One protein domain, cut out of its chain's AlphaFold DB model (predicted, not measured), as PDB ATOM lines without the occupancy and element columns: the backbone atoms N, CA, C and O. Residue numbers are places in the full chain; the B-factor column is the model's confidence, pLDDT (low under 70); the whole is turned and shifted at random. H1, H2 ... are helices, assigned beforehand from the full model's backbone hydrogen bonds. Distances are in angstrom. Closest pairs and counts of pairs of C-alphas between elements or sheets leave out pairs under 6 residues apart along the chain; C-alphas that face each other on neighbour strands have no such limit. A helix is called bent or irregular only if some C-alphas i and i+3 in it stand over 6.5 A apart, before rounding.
ATOM      1  N   ASP A 250      90.832 -19.348   9.710       65.56
ATOM      2  CA  ASP A 250      89.631 -20.024  10.185       65.56
ATOM      3  C   ASP A 250      89.039 -19.235  11.362       65.56
ATOM      4  O   ASP A 250      89.527 -19.269  12.491       65.56
ATOM      5  N   THR A 251      87.990 -18.464  11.081       56.56
ATOM      6  CA  THR A 251      87.320 -17.614  12.077       56.56
ATOM      7  C   THR A 251      86.575 -18.401  13.157       56.56
ATOM      8  O   THR A 251      86.089 -17.782  14.111       56.56
ATOM      9  N   THR A 252      86.494 -19.732  13.035       53.59
ATOM     10  CA  THR A 252      85.882 -20.616  14.035       53.59
ATOM     11  C   THR A 252      86.865 -21.096  15.109       53.59
ATOM     12  O   THR A 252      86.421 -21.437  16.206       53.59
ATOM     13  N   GLU A 253      88.181 -21.003  14.879       52.88
ATOM     14  CA  GLU A 253      89.214 -21.362  15.859       52.88
ATOM     15  C   GLU A 253      89.999 -20.127  16.340       52.88
ATOM     16  O   GLU A 253      90.934 -19.639  15.710       52.88
ATOM     17  N   VAL A 254      89.670 -19.636  17.539       57.19
ATOM     18  CA  VAL A 254      90.386 -18.537  18.229       57.19
ATOM     19  C   VAL A 254      91.766 -18.982  18.756       57.19
ATOM     20  O   VAL A 254      92.466 -18.213  19.407       57.19
ATOM     21  N   ALA A 255      92.204 -20.213  18.470       54.19
ATOM     22  CA  ALA A 255      93.388 -20.846  19.061       54.19
ATOM     23  C   ALA A 255      94.702 -20.052  18.877       54.19
ATOM     24  O   ALA A 255      95.655 -20.243  19.634       54.19
ATOM     25  N   PHE A 256      94.760 -19.133  17.908       63.06
ATOM     26  CA  PHE A 256      95.924 -18.280  17.653       63.06
ATOM     27  C   PHE A 256      95.997 -17.012  18.532       63.06
ATOM     28  O   PHE A 256      97.074 -16.417  18.640       63.06
ATOM     29  N   LEU A 257      94.900 -16.597  19.183       63.72
ATOM     30  CA  LEU A 257      94.843 -15.396  20.028       63.72
ATOM     31  C   LEU A 257      94.785 -15.748  21.521       63.72
ATOM     32  O   LEU A 257      94.118 -16.700  21.915       63.72
ATOM     33  N   PRO A 258      95.423 -14.956  22.398       63.53
ATOM     34  CA  PRO A 258      95.218 -15.078  23.834       63.53
ATOM     35  C   PRO A 258      93.756 -14.774  24.171       63.53
ATOM     36  O   PRO A 258      93.190 -13.826  23.629       63.53
ATOM     37  N   GLU A 259      93.177 -15.524  25.108       63.12
ATOM     38  CA  GLU A 259      91.768 -15.428  25.533       63.12
ATOM     39  C   GLU A 259      91.316 -13.974  25.783       63.12
ATOM     40  O   GLU A 259      90.263 -13.541  25.323       63.12
ATOM     41  N   LYS A 260      92.187 -13.155  26.392       63.00
ATOM     42  CA  LYS A 260      91.940 -11.731  26.689       63.00
ATOM     43  C   LYS A 260      91.906 -10.792  25.469       63.00
ATOM     44  O   LYS A 260      91.552  -9.627  25.632       63.00
ATOM     45  N   ALA A 261      92.327 -11.237  24.286       69.56
ATOM     46  CA  ALA A 261      92.376 -10.440  23.051       69.56
ATOM     47  C   ALA A 261      91.345 -10.888  21.999       69.56
ATOM     48  O   ALA A 261      91.108 -10.171  21.025       69.56
ATOM     49  N   ALA A 262      90.722 -12.048  22.204       79.88
ATOM     50  CA  ALA A 262      89.772 -12.652  21.280       79.88
ATOM     51  C   ALA A 262      88.525 -11.786  21.039       79.88
ATOM     52  O   ALA A 262      88.119 -11.579  19.897       79.88
ATOM     53  N   THR A 263      87.939 -11.220  22.096       85.94
ATOM     54  CA  THR A 263      86.752 -10.366  21.955       85.94
ATOM     55  C   THR A 263      87.073  -9.088  21.188       85.94
ATOM     56  O   THR A 263      86.385  -8.760  20.223       85.94
ATOM     57  N   SER A 264      88.152  -8.388  21.558       83.00
ATOM     58  CA  SER A 264      88.557  -7.155  20.873       83.00
ATOM     59  C   SER A 264      88.893  -7.393  19.394       83.00
ATOM     60  O   SER A 264      88.607  -6.528  18.569       83.00
ATOM     61  N   TRP A 265      89.431  -8.568  19.040       86.75
ATOM     62  CA  TRP A 265      89.620  -8.983  17.646       86.75
ATOM     63  C   TRP A 265      88.305  -8.977  16.867       86.75
ATOM     64  O   TRP A 265      88.194  -8.261  15.874       86.75
ATOM     65  N   TYR A 266      87.286  -9.704  17.332       89.81
ATOM     66  CA  TYR A 266      86.004  -9.774  16.626       89.81
ATOM     67  C   TYR A 266      85.295  -8.416  16.543       89.81
ATOM     68  O   TYR A 266      84.672  -8.112  15.526       89.81
ATOM     69  N   LEU A 267      85.433  -7.559  17.556       91.75
ATOM     70  CA  LEU A 267      84.898  -6.193  17.501       91.75
ATOM     71  C   LEU A 267      85.637  -5.322  16.468       91.75
ATOM     72  O   LEU A 267      85.002  -4.538  15.767       91.75
ATOM     73  N   ASN A 268      86.953  -5.491  16.308       91.44
ATOM     74  CA  ASN A 268      87.719  -4.820  15.251       91.44
ATOM     75  C   ASN A 268      87.371  -5.367  13.853       91.44
ATOM     76  O   ASN A 268      87.287  -4.597  12.898       91.44
ATOM     77  N   VAL A 269      87.110  -6.673  13.730       93.12
ATOM     78  CA  VAL A 269      86.602  -7.295  12.493       93.12
ATOM     79  C   VAL A 269      85.246  -6.702  12.110       93.12
ATOM     80  O   VAL A 269      85.039  -6.350  10.950       93.12
ATOM     81  N   ALA A 270      84.338  -6.540  13.077       94.69
ATOM     82  CA  ALA A 270      83.048  -5.897  12.843       94.69
ATOM     83  C   ALA A 270      83.209  -4.461  12.313       94.69
ATOM     84  O   ALA A 270      82.531  -4.083  11.360       94.69
ATOM     85  N   ASP A 271      84.153  -3.693  12.864       93.69
ATOM     86  CA  ASP A 271      84.463  -2.334  12.409       93.69
ATOM     87  C   ASP A 271      84.988  -2.271  10.964       93.69
ATOM     88  O   ASP A 271      84.645  -1.328  10.244       93.69
ATOM     89  N   VAL A 272      85.807  -3.242  10.533       95.38
ATOM     90  CA  VAL A 272      86.277  -3.342   9.136       95.38
ATOM     91  C   VAL A 272      85.102  -3.569   8.198       95.38
ATOM     92  O   VAL A 272      84.943  -2.835   7.223       95.38
ATOM     93  N   TRP A 273      84.257  -4.552   8.504       95.06
ATOM     94  CA  TRP A 273      83.102  -4.876   7.673       95.06
ATOM     95  C   TRP A 273      82.077  -3.741   7.628       95.06
ATOM     96  O   TRP A 273      81.561  -3.433   6.555       95.06
ATOM     97  N   LEU A 274      81.845  -3.056   8.751       93.00
ATOM     98  CA  LEU A 274      80.995  -1.868   8.797       93.00
ATOM     99  C   LEU A 274      81.487  -0.790   7.817       93.00
ATOM    100  O   LEU A 274      80.685  -0.244   7.067       93.00
ATOM    101  N   ARG A 275      82.797  -0.523   7.753       92.19
ATOM    102  CA  ARG A 275      83.368   0.483   6.833       92.19
ATOM    103  C   ARG A 275      83.361   0.026   5.376       92.19
ATOM    104  O   ARG A 275      82.996   0.798   4.497       92.19
ATOM    105  N   LEU A 276      83.661  -1.246   5.114       92.38
ATOM    106  CA  LEU A 276      83.569  -1.825   3.766       92.38
ATOM    107  C   LEU A 276      82.146  -1.789   3.188       92.38
ATOM    108  O   LEU A 276      81.985  -1.763   1.965       92.38
ATOM    109  N   SER A 277      81.116  -1.742   4.041       90.06
ATOM    110  CA  SER A 277      79.733  -1.584   3.579       90.06
ATOM    111  C   SER A 277      79.507  -0.281   2.795       90.06
ATOM    112  O   SER A 277      78.677  -0.268   1.887       90.06
ATOM    113  N   GLN A 278      80.290   0.774   3.066       85.81
ATOM    114  CA  GLN A 278      80.210   2.054   2.350       85.81
ATOM    115  C   GLN A 278      80.973   2.061   1.021       85.81
ATOM    116  O   GLN A 278      80.562   2.738   0.083       85.81
ATOM    117  N   GLU A 279      82.055   1.288   0.919       86.50
ATOM    118  CA  GLU A 279      82.918   1.240  -0.273       86.50
ATOM    119  C   GLU A 279      82.374   0.317  -1.374       86.50
ATOM    120  O   GLU A 279      82.805   0.345  -2.530       86.50
ATOM    121  N   THR A 280      81.410  -0.536  -1.032       81.25
ATOM    122  CA  THR A 280      80.914  -1.549  -1.959       81.25
ATOM    123  C   THR A 280      79.978  -0.961  -3.022       81.25
ATOM    124  O   THR A 280      79.010  -0.263  -2.725       81.25
ATOM    125  N   ARG A 281      80.217  -1.313  -4.298       78.25
ATOM    126  CA  ARG A 281      79.456  -0.804  -5.459       78.25
ATOM    127  C   ARG A 281      78.063  -1.416  -5.652       78.25
ATOM    128  O   ARG A 281      77.247  -0.802  -6.342       78.25
ATOM    129  N   SER A 282      77.721  -2.550  -5.027       85.38
ATOM    130  CA  SER A 282      76.372  -3.174  -5.064       85.38
ATOM    131  C   SER A 282      75.652  -3.142  -3.704       85.38
ATOM    132  O   SER A 282      76.305  -3.081  -2.657       85.38
ATOM    133  N   MET A 283      74.319  -3.028  -3.707       82.44
ATOM    134  CA  MET A 283      73.542  -2.932  -2.459       82.44
ATOM    135  C   MET A 283      73.636  -4.257  -1.700       82.44
ATOM    136  O   MET A 283      73.847  -4.279  -0.492       82.44
ATOM    137  N   GLU A 284      73.614  -5.360  -2.444       86.75
ATOM    138  CA  GLU A 284      73.811  -6.717  -1.948       86.75
ATOM    139  C   GLU A 284      75.164  -6.865  -1.248       86.75
ATOM    140  O   GLU A 284      75.256  -7.487  -0.193       86.75
ATOM    141  N   GLY A 285      76.220  -6.268  -1.807       88.06
ATOM    142  CA  GLY A 285      77.552  -6.321  -1.219       88.06
ATOM    143  C   GLY A 285      77.668  -5.491   0.062       88.06
ATOM    144  O   GLY A 285      78.299  -5.937   1.021       88.06
ATOM    145  N   ALA A 286      76.996  -4.335   0.124       87.88
ATOM    146  CA  ALA A 286      76.884  -3.556   1.355       87.88
ATOM    147  C   ALA A 286      76.140  -4.346   2.447       87.88
ATOM    148  O   ALA A 286      76.645  -4.474   3.564       87.88
ATOM    149  N   SER A 287      74.999  -4.962   2.115       88.94
ATOM    150  CA  SER A 287      74.247  -5.822   3.039       88.94
ATOM    151  C   SER A 287      75.056  -7.035   3.508       88.94
ATOM    152  O   SER A 287      75.032  -7.364   4.693       88.94
ATOM    153  N   ALA A 288      75.828  -7.670   2.621       91.50
ATOM    154  CA  ALA A 288      76.709  -8.780   2.985       91.50
ATOM    155  C   ALA A 288      77.797  -8.351   3.984       91.50
ATOM    156  O   ALA A 288      78.092  -9.079   4.933       91.50
ATOM    157  N   CYS A 289      78.367  -7.153   3.817       93.19
ATOM    158  CA  CYS A 289      79.318  -6.598   4.779       93.19
ATOM    159  C   CYS A 289      78.662  -6.353   6.148       93.19
ATOM    160  O   CYS A 289      79.235  -6.733   7.168       93.19
ATOM    161  N   ILE A 290      77.446  -5.798   6.192       93.06
ATOM    162  CA  ILE A 290      76.700  -5.618   7.449       93.06
ATOM    163  C   ILE A 290      76.441  -6.965   8.141       93.06
ATOM    164  O   ILE A 290      76.678  -7.088   9.343       93.06
ATOM    165  N   GLU A 291      76.048  -8.009   7.408       94.00
ATOM    166  CA  GLU A 291      75.867  -9.343   7.998       94.00
ATOM    167  C   GLU A 291      77.178  -9.960   8.508       94.00
ATOM    168  O   GLU A 291      77.192 -10.543   9.598       94.00
ATOM    169  N   ASN A 292      78.297  -9.772   7.802       93.50
ATOM    170  CA  ASN A 292      79.618 -10.183   8.288       93.50
ATOM    171  C   ASN A 292      79.999  -9.453   9.586       93.50
ATOM    172  O   ASN A 292      80.506 -10.075  10.525       93.50
ATOM    173  N   ALA A 293      79.705  -8.153   9.679       94.75
ATOM    174  CA  ALA A 293      79.913  -7.382  10.900       94.75
ATOM    175  C   ALA A 293      79.057  -7.924  12.059       94.75
ATOM    176  O   ALA A 293      79.570  -8.146  13.158       94.75
ATOM    177  N   ARG A 294      77.776  -8.232  11.809       95.50
ATOM    178  CA  ARG A 294      76.872  -8.828  12.810       95.50
ATOM    179  C   ARG A 294      77.356 -10.200  13.266       95.50
ATOM    180  O   ARG A 294      77.330 -10.492  14.460       95.50
ATOM    181  N   ALA A 295      77.824 -11.045  12.348       93.25
ATOM    182  CA  ALA A 295      78.387 -12.351  12.682       93.25
ATOM    183  C   ALA A 295      79.599 -12.227  13.622       93.25
ATOM    184  O   ALA A 295      79.681 -12.958  14.614       93.25
ATOM    185  N   ALA A 296      80.483 -11.258  13.370       92.69
ATOM    186  CA  ALA A 296      81.617 -10.966  14.241       92.69
ATOM    187  C   ALA A 296      81.176 -10.479  15.635       92.69
ATOM    188  O   ALA A 296      81.670 -10.989  16.640       92.69
ATOM    189  N   VAL A 297      80.184  -9.588  15.737       94.44
ATOM    190  CA  VAL A 297      79.644  -9.151  17.044       94.44
ATOM    191  C   VAL A 297      79.019 -10.319  17.821       94.44
ATOM    192  O   VAL A 297      79.263 -10.461  19.020       94.44
ATOM    193  N   ARG A 298      78.282 -11.219  17.154       93.50
ATOM    194  CA  ARG A 298      77.730 -12.435  17.790       93.50
ATOM    195  C   ARG A 298      78.830 -13.356  18.325       93.50
ATOM    196  O   ARG A 298      78.657 -13.965  19.378       93.50
ATOM    197  N   LEU A 299      79.953 -13.486  17.613       89.38
ATOM    198  CA  LEU A 299      81.128 -14.223  18.099       89.38
ATOM    199  C   LEU A 299      81.741 -13.538  19.325       89.38
ATOM    200  O   LEU A 299      81.961 -14.205  20.331       89.38
ATOM    201  N   ALA A 300      81.916 -12.215  19.290       89.81
ATOM    202  CA  ALA A 300      82.432 -11.444  20.420       89.81
ATOM    203  C   ALA A 300      81.582 -11.618  21.695       89.81
ATOM    204  O   ALA A 300      82.128 -11.833  22.775       89.81
ATOM    205  N   LYS A 301      80.247 -11.573  21.577       90.31
ATOM    206  CA  LYS A 301      79.329 -11.749  22.718       90.31
ATOM    207  C   LYS A 301      79.375 -13.163  23.305       90.31
ATOM    208  O   LYS A 301      79.290 -13.299  24.520       90.31
ATOM    209  N   ARG A 302      79.557 -14.196  22.471       89.19
ATOM    210  CA  ARG A 302      79.689 -15.598  22.924       89.19
ATOM    211  C   ARG A 302      80.931 -15.855  23.775       89.19
ATOM    212  O   ARG A 302      80.922 -16.793  24.559       89.19
ATOM    213  N   LEU A 303      81.979 -15.048  23.617       85.38
ATOM    214  CA  LEU A 303      83.212 -15.167  24.399       85.38
ATOM    215  C   LEU A 303      83.100 -14.588  25.818       85.38
ATOM    216  O   LEU A 303      84.047 -14.730  26.579       85.38
ATOM    217  N   GLU A 304      81.999 -13.901  26.153       81.62
ATOM    218  CA  GLU A 304      81.751 -13.314  27.479       81.62
ATOM    219  C   GLU A 304      82.957 -12.533  28.040       81.62
ATOM    220  O   GLU A 304      83.500 -12.859  29.094       81.62
ATOM    221  N   SER A 305      83.400 -11.483  27.328       84.81
ATOM    222  CA  SER A 305      84.595 -10.727  27.746       84.81
ATOM    223  C   SER A 305      84.500 -10.288  29.209       84.81
ATOM    224  O   SER A 305      83.481  -9.708  29.601       84.81
ATOM    225  N   PRO A 306      85.570 -10.460  30.007       81.94
ATOM    226  CA  PRO A 306      85.605  -9.966  31.378       81.94
ATOM    227  C   PRO A 306      85.623  -8.431  31.438       81.94
ATOM    228  O   PRO A 306      85.282  -7.864  32.476       81.94
ATOM    229  N   ARG A 307      85.970  -7.745  30.339       83.88
ATOM    230  CA  ARG A 307      86.051  -6.281  30.257       83.88
ATOM    231  C   ARG A 307      84.673  -5.660  29.970       83.88
ATOM    232  O   ARG A 307      84.119  -5.926  28.900       83.88
ATOM    233  N   PRO A 308      84.124  -4.822  30.871       84.56
ATOM    234  CA  PRO A 308      82.858  -4.118  30.641       84.56
ATOM    235  C   PRO A 308      82.843  -3.304  29.343       84.56
ATOM    236  O   PRO A 308      81.822  -3.236  28.664       84.56
ATOM    237  N   GLU A 309      83.983  -2.735  28.954       84.62
ATOM    238  CA  GLU A 309      84.138  -1.911  27.753       84.62
ATOM    239  C   GLU A 309      83.893  -2.707  26.468       84.62
ATOM    240  O   GLU A 309      83.255  -2.204  25.543       84.62
ATOM    241  N   ASP A 310      84.367  -3.956  26.410       88.12
ATOM    242  CA  ASP A 310      84.136  -4.836  25.263       88.12
ATOM    243  C   ASP A 310      82.658  -5.246  25.186       88.12
ATOM    244  O   ASP A 310      82.089  -5.287  24.093       88.12
ATOM    245  N   ARG A 311      82.017  -5.514  26.336       89.81
ATOM    246  CA  ARG A 311      80.582  -5.846  26.402       89.81
ATOM    247  C   ARG A 311      79.719  -4.666  25.952       89.81
ATOM    248  O   ARG A 311      78.836  -4.843  25.119       89.81
ATOM    249  N   LEU A 312      80.029  -3.460  26.430       90.50
ATOM    250  CA  LEU A 312      79.402  -2.212  25.988       90.50
ATOM    251  C   LEU A 312      79.583  -1.996  24.484       90.50
ATOM    252  O   LEU A 312      78.603  -1.795  23.771       90.50
ATOM    253  N   ARG A 313      80.820  -2.099  23.981       91.69
ATOM    254  CA  ARG A 313      81.128  -1.952  22.551       91.69
ATOM    255  C   ARG A 313      80.343  -2.942  21.693       91.69
ATOM    256  O   ARG A 313      79.846  -2.551  20.642       91.69
ATOM    257  N   ALA A 314      80.215  -4.192  22.137       93.56
ATOM    258  CA  ALA A 314      79.438  -5.209  21.439       93.56
ATOM    259  C   ALA A 314      77.949  -4.834  21.352       93.56
ATOM    260  O   ALA A 314      77.393  -4.870  20.259       93.56
ATOM    261  N   THR A 315      77.331  -4.417  22.463       94.56
ATOM    262  CA  THR A 315      75.925  -3.970  22.496       94.56
ATOM    263  C   THR A 315      75.690  -2.760  21.589       94.56
ATOM    264  O   THR A 315      74.715  -2.721  20.840       94.56
ATOM    265  N   MET A 316      76.600  -1.782  21.610       94.50
ATOM    266  CA  MET A 316      76.485  -0.588  20.769       94.50
ATOM    267  C   MET A 316      76.626  -0.915  19.276       94.50
ATOM    268  O   MET A 316      75.835  -0.429  18.469       94.50
ATOM    269  N   LEU A 317      77.603  -1.752  18.903       94.25
ATOM    270  CA  LEU A 317      77.776  -2.199  17.516       94.25
ATOM    271  C   LEU A 317      76.577  -3.017  17.033       94.25
ATOM    272  O   LEU A 317      76.134  -2.815  15.910       94.25
ATOM    273  N   GLU A 318      76.049  -3.919  17.861       95.75
ATOM    274  CA  GLU A 318      74.871  -4.723  17.524       95.75
ATOM    275  C   GLU A 318      73.664  -3.837  17.202       95.75
ATOM    276  O   GLU A 318      73.104  -3.957  16.114       95.75
ATOM    277  N   SER A 319      73.335  -2.893  18.089       95.25
ATOM    278  CA  SER A 319      72.205  -1.977  17.899       95.25
ATOM    279  C   SER A 319      72.384  -1.068  16.678       95.25
ATOM    280  O   SER A 319      71.446  -0.888  15.899       95.25
ATOM    281  N   LEU A 320      73.595  -0.542  16.454       93.44
ATOM    282  CA  LEU A 320      73.884   0.251  15.258       93.44
ATOM    283  C   LEU A 320      73.707  -0.579  13.980       93.44
ATOM    284  O   LEU A 320      73.081  -0.117  13.030       93.44
ATOM    285  N   LEU A 321      74.255  -1.797  13.949       93.94
ATOM    286  CA  LEU A 321      74.164  -2.680  12.787       93.94
ATOM    287  C   LEU A 321      72.716  -3.080  12.498       93.94
ATOM    288  O   LEU A 321      72.349  -3.148  11.332       93.94
ATOM    289  N   GLU A 322      71.892  -3.306  13.523       93.06
ATOM    290  CA  GLU A 322      70.455  -3.565  13.368       93.06
ATOM    291  C   GLU A 322      69.718  -2.388  12.726       93.06
ATOM    292  O   GLU A 322      68.915  -2.608  11.820       93.06
ATOM    293  N   GLY A 323      70.036  -1.152  13.124       89.06
ATOM    294  CA  GLY A 323      69.460   0.056  12.521       89.06
ATOM    295  C   GLY A 323      69.852   0.269  11.054       89.06
ATOM    296  O   GLY A 323      69.098   0.871  10.293       89.06
ATOM    297  N   LEU A 324      71.008  -0.253  10.638       88.88
ATOM    298  CA  LEU A 324      71.511  -0.153   9.263       88.88
ATOM    299  C   LEU A 324      70.950  -1.239   8.324       88.88
ATOM    300  O   LEU A 324      71.070  -1.117   7.102       88.88
ATOM    301  N   VAL A 325      70.334  -2.305   8.852       84.75
ATOM    302  CA  VAL A 325      69.731  -3.359   8.020       84.75
ATOM    303  C   VAL A 325      68.546  -2.788   7.233       84.75
ATOM    304  O   VAL A 325      67.579  -2.293   7.803       84.75
ATOM    305  N   GLY A 326      68.593  -2.913   5.904       70.06
ATOM    306  CA  GLY A 326      67.496  -2.501   5.022       70.06
ATOM    307  C   GLY A 326      67.457  -1.006   4.689       70.06
ATOM    308  O   GLY A 326      66.557  -0.582   3.963       70.06
ATOM    309  N   GLU A 327      68.425  -0.202   5.146       73.19
ATOM    310  CA  GLU A 327      68.538   1.188   4.698       73.19
ATOM    311  C   GLU A 327      68.940   1.242   3.213       73.19
ATOM    312  O   GLU A 327      70.043   0.869   2.818       73.19
ATOM    313  N   SER A 328      68.063   1.780   2.360       59.69
ATOM    314  CA  SER A 328      68.353   1.989   0.932       59.69
ATOM    315  C   SER A 328      69.432   3.052   0.678       59.69
ATOM    316  O   SER A 328      69.918   3.190  -0.443       59.69
ATOM    317  N   SER A 329      69.818   3.807   1.712       61.72
ATOM    318  CA  SER A 329      70.708   4.965   1.633       61.72
ATOM    319  C   SER A 329      72.110   4.734   2.196       61.72
ATOM    320  O   SER A 329      72.786   5.730   2.416       61.72
ATOM    321  N   LEU A 330      72.562   3.487   2.410       66.56
ATOM    322  CA  LEU A 330      73.850   3.145   3.063       66.56
ATOM    323  C   LEU A 330      75.101   3.827   2.466       66.56
ATOM    324  O   LEU A 330      76.162   3.837   3.087       66.56
ATOM    325  N   ARG A 331      74.980   4.410   1.269       64.62
ATOM    326  CA  ARG A 331      76.050   5.101   0.531       64.62
ATOM    327  C   ARG A 331      75.987   6.620   0.578       64.62
ATOM    328  O   ARG A 331      76.885   7.283   0.070       64.62
ATOM    329  N   ASN A 332      74.916   7.179   1.126       65.31
ATOM    330  CA  ASN A 332      74.735   8.620   1.157       65.31
ATOM    331  C   ASN A 332      75.443   9.196   2.385       65.31
ATOM    332  O   ASN A 332      75.498   8.567   3.440       65.31
ATOM    333  N   SER A 333      75.879  10.454   2.299       61.59
ATOM    334  CA  SER A 333      76.458  11.210   3.428       61.59
ATOM    335  C   SER A 333      75.594  11.163   4.699       61.59
ATOM    336  O   SER A 333      76.080  11.212   5.827       61.59
ATOM    337  N   SER A 334      74.286  11.005   4.516       66.44
ATOM    338  CA  SER A 334      73.285  10.918   5.570       66.44
ATOM    339  C   SER A 334      73.358   9.647   6.444       66.44
ATOM    340  O   SER A 334      72.720   9.639   7.495       66.44
ATOM    341  N   THR A 335      74.104   8.609   6.044       74.12
ATOM    342  CA  THR A 335      74.352   7.356   6.797       74.12
ATOM    343  C   THR A 335      75.847   7.102   6.993       74.12
ATOM    344  O   THR A 335      76.270   5.953   7.087       74.12
ATOM    345  N   ASP A 336      76.671   8.157   7.004       81.06
ATOM    346  CA  ASP A 336      78.119   7.977   7.090       81.06
ATOM    347  C   ASP A 336      78.540   7.204   8.358       81.06
ATOM    348  O   ASP A 336      78.057   7.521   9.453       81.06
ATOM    349  N   VAL A 337      79.421   6.204   8.203       83.94
ATOM    350  CA  VAL A 337      79.959   5.362   9.289       83.94
ATOM    351  C   VAL A 337      81.444   5.625   9.565       83.94
ATOM    352  O   VAL A 337      82.007   5.041  10.498       83.94
ATOM    353  N   ARG A 338      82.098   6.517   8.807       83.69
ATOM    354  CA  ARG A 338      83.468   6.950   9.118       83.69
ATOM    355  C   ARG A 338      83.518   7.597  10.495       83.69
ATOM    356  O   ARG A 338      82.617   8.332  10.892       83.69
ATOM    357  N   LEU A 339      84.599   7.319  11.224       79.94
ATOM    358  CA  LEU A 339      84.835   7.799  12.597       79.94
ATOM    359  C   LEU A 339      83.796   7.336  13.639       79.94
ATOM    360  O   LEU A 339      83.886   7.739  14.800       79.94
ATOM    361  N   VAL A 340      82.863   6.445  13.285       85.38
ATOM    362  CA  VAL A 340      81.968   5.804  14.258       85.38
ATOM    363  C   VAL A 340      82.771   4.807  15.086       85.38
ATOM    364  O   VAL A 340      83.264   3.805  14.563       85.38
ATOM    365  N   ARG A 341      82.955   5.105  16.377       82.00
ATOM    366  CA  ARG A 341      83.867   4.362  17.255       82.00
ATOM    367  C   ARG A 341      83.305   4.168  18.652       82.00
ATOM    368  O   ARG A 341      83.368   5.048  19.510       82.00
ATOM    369  N   PHE A 342      82.854   2.955  18.919       85.44
ATOM    370  CA  PHE A 342      82.397   2.573  20.245       85.44
ATOM    371  C   PHE A 342      83.525   2.000  21.116       85.44
ATOM    372  O   PHE A 342      84.453   1.382  20.595       85.44
ATOM    373  N   PRO A 343      83.443   2.158  22.447       69.00
ATOM    374  CA  PRO A 343      82.479   2.990  23.172       69.00
ATOM    375  C   PRO A 343      82.955   4.449  23.355       69.00
ATOM    376  O   PRO A 343      82.230   5.264  23.912       69.00
ATOM    377  N   PHE A 344      84.175   4.782  22.911       57.72
ATOM    378  CA  PHE A 344      84.917   5.961  23.382       57.72
ATOM    379  C   PHE A 344      85.002   7.149  22.415       57.72
ATOM    380  O   PHE A 344      85.683   8.121  22.741       57.72
ATOM    381  N   SER A 345      84.357   7.120  21.245       54.81
ATOM    382  CA  SER A 345      84.446   8.251  20.308       54.81
ATOM    383  C   SER A 345      83.164   8.495  19.527       54.81
ATOM    384  O   SER A 345      82.806   7.781  18.593       54.81
ATOM    385  N   VAL A 346      82.542   9.617  19.862       56.22
ATOM    386  CA  VAL A 346      81.585  10.321  19.021       56.22
ATOM    387  C   VAL A 346      82.353  11.470  18.352       56.22
ATOM    388  O   VAL A 346      82.169  12.645  18.652       56.22
ATOM    389  N   ARG A 347      83.346  11.125  17.522       52.28
ATOM    390  CA  ARG A 347      84.173  12.120  16.823       52.28
ATOM    391  C   ARG A 347      83.480  12.505  15.528       52.28
ATOM    392  O   ARG A 347      83.591  11.817  14.518       52.28
ATOM    393  N   GLY A 348      82.720  13.589  15.597       49.53
ATOM    394  CA  GLY A 348      82.145  14.222  14.423       49.53
ATOM    395  C   GLY A 348      83.208  14.882  13.551       49.53
ATOM    396  O   GLY A 348      84.221  15.368  14.052       49.53
ATOM    397  N   ARG A 349      82.974  14.951  12.239       47.69
ATOM    398  CA  ARG A 349      83.677  15.929  11.400       47.69
ATOM    399  C   ARG A 349      82.952  17.263  11.537       47.69
ATOM    400  O   ARG A 349      81.730  17.298  11.423       47.69
ATOM    401  N   TYR A 350      83.693  18.349  11.759       51.44
ATOM    402  CA  TYR A 350      83.155  19.718  11.717       51.44
ATOM    403  C   TYR A 350      81.977  19.960  12.680       51.44
ATOM    404  O   TYR A 350      81.009  20.630  12.333       51.44
ATOM    405  N   GLY A 351      82.015  19.361  13.875       53.84
ATOM    406  CA  GLY A 351      80.951  19.522  14.872       53.84
ATOM    407  C   GLY A 351      79.622  18.821  14.543       53.84
ATOM    408  O   GLY A 351      78.650  19.032  15.261       53.84
ATOM    409  N   ARG A 352      79.554  17.973  13.503       67.25
ATOM    410  CA  ARG A 352      78.387  17.121  13.204       67.25
ATOM    411  C   ARG A 352      78.667  15.652  13.464       67.25
ATOM    412  O   ARG A 352      79.722  15.135  13.097       67.25
ATOM    413  N   LEU A 353      77.680  14.955  14.016       77.44
ATOM    414  CA  LEU A 353      77.731  13.508  14.180       77.44
ATOM    415  C   LEU A 353      77.789  12.784  12.829       77.44
ATOM    416  O   LEU A 353      77.077  13.194  11.901       77.44
ATOM    417  N   PRO A 354      78.535  11.664  12.721       81.62
ATOM    418  CA  PRO A 354      78.386  10.750  11.592       81.62
ATOM    419  C   PRO A 354      76.909  10.411  11.375       81.62
ATOM    420  O   PRO A 354      76.157  10.236  12.341       81.62
ATOM    421  N   GLY A 355      76.474  10.354  10.115       81.44
ATOM    422  CA  GLY A 355      75.058  10.205   9.768       81.44
ATOM    423  C   GLY A 355      74.407   8.990  10.430       81.44
ATOM    424  O   GLY A 355      73.298   9.100  10.954       81.44
ATOM    425  N   ALA A 356      75.135   7.872  10.498       86.75
ATOM    426  CA  ALA A 356      74.665   6.664  11.162       86.75
ATOM    427  C   ALA A 356      74.452   6.862  12.675       86.75
ATOM    428  O   ALA A 356      73.421   6.455  13.202       86.75
ATOM    429  N   LEU A 357      75.369   7.549  13.372       87.19
ATOM    430  CA  LEU A 357      75.223   7.844  14.805       87.19
ATOM    431  C   LEU A 357      74.130   8.870  15.093       87.19
ATOM    432  O   LEU A 357      73.458   8.757  16.110       87.19
ATOM    433  N   TYR A 358      73.930   9.856  14.221       87.69
ATOM    434  CA  TYR A 358      72.841  10.814  14.390       87.69
ATOM    435  C   TYR A 358      71.469  10.125  14.355       87.69
ATOM    436  O   TYR A 358      70.629  10.378  15.215       87.69
ATOM    437  N   ARG A 359      71.251   9.222  13.389       88.00
ATOM    438  CA  ARG A 359      69.976   8.498  13.246       88.00
ATOM    439  C   ARG A 359      69.777   7.427  14.309       88.00
ATOM    440  O   ARG A 359      68.701   7.325  14.885       88.00
ATOM    441  N   HIS A 360      70.812   6.623  14.540       90.94
ATOM    442  CA  HIS A 360      70.717   5.392  15.328       90.94
ATOM    443  C   HIS A 360      71.310   5.534  16.735       90.94
ATOM    444  O   HIS A 360      71.286   4.585  17.512       90.94
ATOM    445  N   GLY A 361      71.796   6.719  17.111       90.75
ATOM    446  CA  GLY A 361      72.399   6.969  18.421       90.75
ATOM    447  C   GLY A 361      71.426   6.804  19.588       90.75
ATOM    448  O   GLY A 361      71.803   6.236  20.609       90.75
ATOM    449  N   ILE A 362      70.167   7.233  19.441       94.31
ATOM    450  CA  ILE A 362      69.134   7.037  20.474       94.31
ATOM    451  C   ILE A 362      68.808   5.538  20.652       94.31
ATOM    452  O   ILE A 362      68.897   5.071  21.788       94.31
ATOM    453  N   PRO A 363      68.532   4.756  19.584       95.56
ATOM    454  CA  PRO A 363      68.429   3.298  19.685       95.56
ATOM    455  C   PRO A 363      69.624   2.631  20.380       95.56
ATOM    456  O   PRO A 363      69.433   1.776  21.245       95.56
ATOM    457  N   VAL A 364      70.853   3.064  20.071       94.06
ATOM    458  CA  VAL A 364      72.075   2.559  20.722       94.06
ATOM    459  C   VAL A 364      72.077   2.847  22.228       94.06
ATOM    460  O   VAL A 364      72.432   1.970  23.017       94.06
ATOM    461  N   VAL A 365      71.655   4.045  22.649       94.69
ATOM    462  CA  VAL A 365      71.500   4.399  24.073       94.69
ATOM    463  C   VAL A 365      70.482   3.485  24.753       94.69
ATOM    464  O   VAL A 365      70.754   2.958  25.832       94.69
ATOM    465  N   ASP A 366      69.327   3.269  24.127       96.38
ATOM    466  CA  ASP A 366      68.268   2.425  24.684       96.38
ATOM    467  C   ASP A 366      68.737   0.969  24.847       96.38
ATOM    468  O   ASP A 366      68.515   0.364  25.899       96.38
ATOM    469  N   ALA A 367      69.469   0.437  23.864       95.75
ATOM    470  CA  ALA A 367      70.050  -0.904  23.921       95.75
ATOM    471  C   ALA A 367      71.078  -1.056  25.057       95.75
ATOM    472  O   ALA A 367      71.067  -2.056  25.778       95.75
ATOM    473  N   VAL A 368      71.947  -0.060  25.260       94.12
ATOM    474  CA  VAL A 368      72.923  -0.077  26.363       94.12
ATOM    475  C   VAL A 368      72.220  -0.005  27.716       94.12
ATOM    476  O   VAL A 368      72.546  -0.799  28.600       94.12
ATOM    477  N   LEU A 369      71.244   0.890  27.883       93.50
ATOM    478  CA  LEU A 369      70.501   1.040  29.139       93.50
ATOM    479  C   LEU A 369      69.668  -0.201  29.494       93.50
ATOM    480  O   LEU A 369      69.483  -0.480  30.678       93.50
ATOM    481  N   ALA A 370      69.210  -0.960  28.495       95.00
ATOM    482  CA  ALA A 370      68.529  -2.241  28.683       95.00
ATOM    483  C   ALA A 370      69.482  -3.411  29.007       95.00
ATOM    484  O   ALA A 370      69.034  -4.467  29.456       95.00
ATOM    485  N   SER A 371      70.789  -3.248  28.782       92.06
ATOM    486  CA  SER A 371      71.799  -4.274  29.061       92.06
ATOM    487  C   SER A 371      72.239  -4.291  30.533       92.06
ATOM    488  O   SER A 371      72.008  -3.340  31.282       92.06
ATOM    489  N   SER A 372      72.958  -5.341  30.949       84.94
ATOM    490  CA  SER A 372      73.538  -5.436  32.301       84.94
ATOM    491  C   SER A 372      74.484  -4.275  32.637       84.94
ATOM    492  O   SER A 372      74.598  -3.885  33.797       84.94
ATOM    493  N   GLU A 373      75.133  -3.689  31.628       87.50
ATOM    494  CA  GLU A 373      76.062  -2.568  31.790       87.50
ATOM    495  C   GLU A 373      75.359  -1.206  31.861       87.50
ATOM    496  O   GLU A 373      75.991  -0.214  32.224       87.50
ATOM    497  N   GLY A 374      74.057  -1.135  31.563       84.44
ATOM    498  CA  GLY A 374      73.291   0.113  31.500       84.44
ATOM    499  C   GLY A 374      73.220   0.881  32.822       84.44
ATOM    500  O   GLY A 374      73.078   2.100  32.830       84.44
ATOM    501  N   SER A 375      73.369   0.176  33.945       85.19
ATOM    502  CA  SER A 375      73.414   0.763  35.292       85.19
ATOM    503  C   SER A 375      74.831   1.050  35.803       85.19
ATOM    504  O   SER A 375      74.987   1.700  36.841       85.19
ATOM    505  N   SER A 376      75.864   0.595  35.084       87.94
ATOM    506  CA  SER A 376      77.262   0.843  35.441       87.94
ATOM    507  C   SER A 376      77.621   2.324  35.270       87.94
ATOM    508  O   SER A 376      76.999   3.046  34.490       87.94
ATOM    509  N   PHE A 377      78.664   2.784  35.974       87.81
ATOM    510  CA  PHE A 377      79.181   4.147  35.806       87.81
ATOM    511  C   PHE A 377      79.577   4.428  34.349       87.81
ATOM    512  O   PHE A 377      79.194   5.457  33.803       87.81
ATOM    513  N   VAL A 378      80.288   3.490  33.713       84.19
ATOM    514  CA  VAL A 378      80.791   3.633  32.337       84.19
ATOM    515  C   VAL A 378      79.642   3.643  31.325       84.19
ATOM    516  O   VAL A 378      79.596   4.514  30.461       84.19
ATOM    517  N   GLY A 379      78.678   2.726  31.456       88.75
ATOM    518  CA  GLY A 379      77.516   2.651  30.567       88.75
ATOM    519  C   GLY A 379      76.639   3.903  30.629       88.75
ATOM    520  O   GLY A 379      76.276   4.447  29.584       88.75
ATOM    521  N   ARG A 380      76.361   4.410  31.839       91.19
ATOM    522  CA  ARG A 380      75.618   5.666  32.040       91.19
ATOM    523  C   ARG A 380      76.350   6.869  31.451       91.19
ATOM    524  O   ARG A 380      75.707   7.697  30.815       91.19
ATOM    525  N   ASP A 381      77.665   6.949  31.647       87.69
ATOM    526  CA  ASP A 381      78.496   8.041  31.132       87.69
ATOM    527  C   ASP A 381      78.475   8.097  29.595       87.69
ATOM    528  O   ASP A 381      78.150   9.129  29.010       87.69
ATOM    529  N   ILE A 382      78.707   6.961  28.927       86.75
ATOM    530  CA  ILE A 382      78.658   6.866  27.456       86.75
ATOM    531  C   ILE A 382      77.269   7.229  26.917       86.75
ATOM    532  O   ILE A 382      77.159   7.948  25.925       86.75
ATOM    533  N   CYS A 383      76.203   6.744  27.563       91.19
ATOM    534  CA  CYS A 383      74.835   7.051  27.150       91.19
ATOM    535  C   CYS A 383      74.522   8.543  27.283       91.19
ATOM    536  O   CYS A 383      73.949   9.130  26.365       91.19
ATOM    537  N   ALA A 384      74.904   9.159  28.405       91.31
ATOM    538  CA  ALA A 384      74.728  10.589  28.614       91.31
ATOM    539  C   ALA A 384      75.497  11.400  27.561       91.31
ATOM    540  O   ALA A 384      74.934  12.321  26.977       91.31
ATOM    541  N   GLU A 385      76.738  11.020  27.256       87.75
ATOM    542  CA  GLU A 385      77.560  11.688  26.244       87.75
ATOM    543  C   GLU A 385      76.949  11.614  24.838       87.75
ATOM    544  O   GLU A 385      76.883  12.621  24.130       87.75
ATOM    545  N   LEU A 386      76.470  10.436  24.428       88.00
ATOM    546  CA  LEU A 386      75.846  10.251  23.119       88.00
ATOM    547  C   LEU A 386      74.529  11.037  23.012       88.00
ATOM    548  O   LEU A 386      74.284  11.665  21.984       88.00
ATOM    549  N   LEU A 387      73.722  11.081  24.080       92.38
ATOM    550  CA  LEU A 387      72.520  11.920  24.138       92.38
ATOM    551  C   LEU A 387      72.855  13.410  24.011       92.38
ATOM    552  O   LEU A 387      72.239  14.081  23.183       92.38
ATOM    553  N   SER A 388      73.831  13.920  24.774       90.25
ATOM    554  CA  SER A 388      74.284  15.317  24.665       90.25
ATOM    555  C   SER A 388      74.799  15.625  23.261       90.25
ATOM    556  O   SER A 388      74.486  16.671  22.695       90.25
ATOM    557  N   SER A 389      75.531  14.695  22.650       86.19
ATOM    558  CA  SER A 389      76.060  14.876  21.297       86.19
ATOM    559  C   SER A 389      74.953  14.935  20.239       86.19
ATOM    560  O   SER A 389      75.009  15.775  19.346       86.19
ATOM    561  N   VAL A 390      73.921  14.083  20.337       88.38
ATOM    562  CA  VAL A 390      72.756  14.134  19.432       88.38
ATOM    563  C   VAL A 390      71.947  15.409  19.669       88.38
ATOM    564  O   VAL A 390      71.504  16.042  18.712       88.38
ATOM    565  N   ALA A 391      71.784  15.826  20.926       90.25
ATOM    566  CA  ALA A 391      71.056  17.037  21.287       90.25
ATOM    567  C   ALA A 391      71.686  18.314  20.708       90.25
ATOM    568  O   ALA A 391      70.954  19.220  20.310       90.25
ATOM    569  N   ASN A 392      73.021  18.357  20.652       83.75
ATOM    570  CA  ASN A 392      73.805  19.493  20.167       83.75
ATOM    571  C   ASN A 392      74.109  19.442  18.655       83.75
ATOM    572  O   ASN A 392      74.739  20.357  18.128       83.75
ATOM    573  N   ASP A 393      73.671  18.405  17.931       83.12
ATOM    574  CA  ASP A 393      73.815  18.363  16.473       83.12
ATOM    575  C   ASP A 393      72.868  19.373  15.804       83.12
ATOM    576  O   ASP A 393      71.678  19.424  16.110       83.12
ATOM    577  N   SER A 394      73.375  20.132  14.827       77.81
ATOM    578  CA  SER A 394      72.613  21.150  14.076       77.81
ATOM    579  C   SER A 394      71.314  20.654  13.419       77.81
ATOM    580  O   SER A 394      70.462  21.462  13.062       77.81
ATOM    581  N   ARG A 395      71.159  19.338  13.219       82.94
ATOM    582  CA  ARG A 395      69.943  18.729  12.658       82.94
ATOM    583  C   ARG A 395      68.830  18.540  13.700       82.94
ATOM    584  O   ARG A 395      67.698  18.244  13.325       82.94
ATOM    585  N   THR A 396      69.127  18.662  14.992       87.12
ATOM    586  CA  THR A 396      68.180  18.412  16.089       87.12
ATOM    587  C   THR A 396      67.329  19.645  16.391       87.12
ATOM    588  O   THR A 396      67.827  20.761  16.490       87.12
ATOM    589  N   THR A 397      66.016  19.452  16.551       90.81
ATOM    590  CA  THR A 397      65.091  20.546  16.890       90.81
ATOM    591  C   THR A 397      65.226  20.964  18.354       90.81
ATOM    592  O   THR A 397      65.459  20.121  19.217       90.81
ATOM    593  N   ALA A 398      64.961  22.237  18.668       87.62
ATOM    594  CA  ALA A 398      65.056  22.768  20.035       87.62
ATOM    595  C   ALA A 398      64.254  21.960  21.080       87.62
ATOM    596  O   ALA A 398      64.727  21.719  22.192       87.62
ATOM    597  N   SER A 399      63.053  21.487  20.721       89.00
ATOM    598  CA  SER A 399      62.233  20.633  21.596       89.00
ATOM    599  C   SER A 399      62.906  19.282  21.880       89.00
ATOM    600  O   SER A 399      62.950  18.839  23.030       89.00
ATOM    601  N   SER A 400      63.498  18.666  20.853       93.19
ATOM    602  CA  SER A 400      64.233  17.404  20.986       93.19
ATOM    603  C   SER A 400      65.514  17.591  21.797       93.19
ATOM    604  O   SER A 400      65.781  16.793  22.694       93.19
ATOM    605  N   THR A 401      66.261  18.676  21.560       93.31
ATOM    606  CA  THR A 401      67.444  19.054  22.347       93.31
ATOM    607  C   THR A 401      67.103  19.109  23.833       93.31
ATOM    608  O   THR A 401      67.747  18.434  24.635       93.31
ATOM    609  N   LYS A 402      66.029  19.817  24.212       94.31
ATOM    610  CA  LYS A 402      65.592  19.915  25.614       94.31
ATOM    611  C   LYS A 402      65.330  18.542  26.244       94.31
ATOM    612  O   LYS A 402      65.829  18.268  27.335       94.31
ATOM    613  N   ALA A 403      64.581  17.670  25.568       95.50
ATOM    614  CA  ALA A 403      64.248  16.341  26.087       95.50
ATOM    615  C   ALA A 403      65.485  15.433  26.239       95.50
ATOM    616  O   ALA A 403      65.630  14.734  27.248       95.50
ATOM    617  N   LEU A 404      66.391  15.464  25.258       96.56
ATOM    618  CA  LEU A 404      67.613  14.659  25.247       96.56
ATOM    619  C   LEU A 404      68.600  15.100  26.334       96.56
ATOM    620  O   LEU A 404      69.086  14.248  27.077       96.56
ATOM    621  N   LEU A 405      68.830  16.407  26.498       95.94
ATOM    622  CA  LEU A 405      69.713  16.938  27.547       95.94
ATOM    623  C   LEU A 405      69.172  16.664  28.951       95.94
ATOM    624  O   LEU A 405      69.920  16.276  29.844       95.94
ATOM    625  N   GLN A 406      67.856  16.773  29.158       95.25
ATOM    626  CA  GLN A 406      67.246  16.382  30.431       95.25
ATOM    627  C   GLN A 406      67.467  14.898  30.736       95.25
ATOM    628  O   GLN A 406      67.717  14.536  31.885       95.25
ATOM    629  N   ARG A 407      67.373  14.026  29.724       96.25
ATOM    630  CA  ARG A 407      67.657  12.594  29.876       96.25
ATOM    631  C   ARG A 407      69.139  12.347  30.186       96.25
ATOM    632  O   ARG A 407      69.429  11.561  31.083       96.25
ATOM    633  N   ALA A 408      70.052  13.040  29.508       94.69
ATOM    634  CA  ALA A 408      71.490  12.959  29.757       94.69
ATOM    635  C   ALA A 408      71.852  13.405  31.186       94.69
ATOM    636  O   ALA A 408      72.565  12.695  31.896       94.69
ATOM    637  N   ASN A 409      71.293  14.524  31.656       94.81
ATOM    638  CA  ASN A 409      71.544  15.038  33.004       94.81
ATOM    639  C   ASN A 409      71.054  14.086  34.094       94.81
ATOM    640  O   ASN A 409      71.803  13.822  35.028       94.81
ATOM    641  N   ARG A 410      69.875  13.466  33.936       94.50
ATOM    642  CA  ARG A 410      69.409  12.437  34.884       94.50
ATOM    643  C   ARG A 410      70.345  11.230  34.940       94.50
ATOM    644  O   ARG A 410      70.631  10.726  36.024       94.50
ATOM    645  N   LEU A 411      70.897  10.804  33.801       93.62
ATOM    646  CA  LEU A 411      71.914   9.749  33.780       93.62
ATOM    647  C   LEU A 411      73.203  10.168  34.499       93.62
ATOM    648  O   LEU A 411      73.817   9.311  35.134       93.62
ATOM    649  N   ARG A 412      73.602  11.446  34.455       92.69
ATOM    650  CA  ARG A 412      74.776  11.958  35.188       92.69
ATOM    651  C   ARG A 412      74.512  12.131  36.682       92.69
ATOM    652  O   ARG A 412      75.342  11.724  37.485       92.69
ATOM    653  N   GLU A 413      73.366  12.672  37.068       91.88
ATOM    654  CA  GLU A 413      72.999  12.934  38.469       91.88
ATOM    655  C   GLU A 413      72.590  11.658  39.224       91.88
ATOM    656  O   GLU A 413      72.826  11.551  40.427       91.88
ATOM    657  N   GLY A 414      72.072  10.657  38.508       89.00
ATOM    658  CA  GLY A 414      71.554   9.410  39.067       89.00
ATOM    659  C   GLY A 414      70.080   9.499  39.456       89.00
ATOM    660  O   GLY A 414      69.589  10.538  39.886       89.00
TER     661      GLY A 414
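Overview. This is residues 250 to 414 of the 1026 residues of the protein "RNA:NAD 2'-phosphotransferase (TPT1/KptA family)" of Rathayibacter sp. PhB179 (UniProt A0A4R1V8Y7). A slab of helices runs back and forth along one axis: a bundle of H1, H2 and H3 at one end, then H4 packed steeply on H3, then H6 and H7 at the other end. Tiny H5 sits between H4 and H6 along the chain, and a long loop, residues 325 to 354, joins H3 to H4. The printed part has 165 residues with seven named helices, H1 to H7 in chain order, and no named strand: all helix. It is compact, with a radius of gyration of the C-alphas of 16.1 A and spans of 50 by 39 by 24 A.

Arrangement. H1, residues 259 to 279, touches H2, residues 283 to 302, in a hairpin at a shallow tilt of 13 degrees, opposite ways; the closest C-alphas, Ala 270 and Ala 293, are 4.0 A apart. H3, residues 308 to 324, completes the up and down bundle, each helix running against the one before; its closest C-alpha pair with H2 is Ala 314 and Val 297, 5.9 A. H3 is the hub, touching four helices. H4, residues 355 to 370, touches it at a steep tilt of 52 degrees, closest at C-alphas Ser 319 and Val 364, 5.3 A. H5, residues 372 to 375, only just touches H3, with 3 pairs of C-alphas within 8 A, through residues 308 to 312 of H3 alone; the closest are Leu 312 and Glu 373, 6.7 A. H6, residues 377 to 391, touches H4, closest at C-alphas Val 365 and Cys 383, 5.3 A. H6 and H7, residues 398 to 413, form a hairpin, closest at C-alphas Ala 384 and Ala 408, 4.2 A. H1 and H7 are apart. Every O i to N i+4 pair is within hydrogen-bond range in H2, H3, H6 and H7, against 13 of 17 in H1 and 10 of 12 in H4; H5 is too short for one.

Along the chain. H1 begins at C-alpha 259 (91.768, -15.428, 25.533) and is 32.0 A long; H2 is 29.0 A, H3 24.5 A, H4 23.6 A, H6 21.0 A and H7 22.4 A, ending at C-alpha 413 (72.999, 12.934, 38.469). H1, H4 and H5 are irregular: C-alphas 260 and 263 are 7.2 A apart, 359 and 362 are 7.4 A, and 372 and 375 only just so at 6.9 A. H4 has a kink of 50 degrees near residue 362.

Size, cuts and confidence. The C-alphas of Ala 255 and Ala 398, the two farthest apart, are 52.0 A apart. The printed part has no cut, and H3 to H4 is the long link; in it residues 340 to 341 pair antiparallel with 345 to 346. Mean pLDDT of the printed part is 83.9, with residues 250 to 261, 328 to 334 and 343 to 352 under 70.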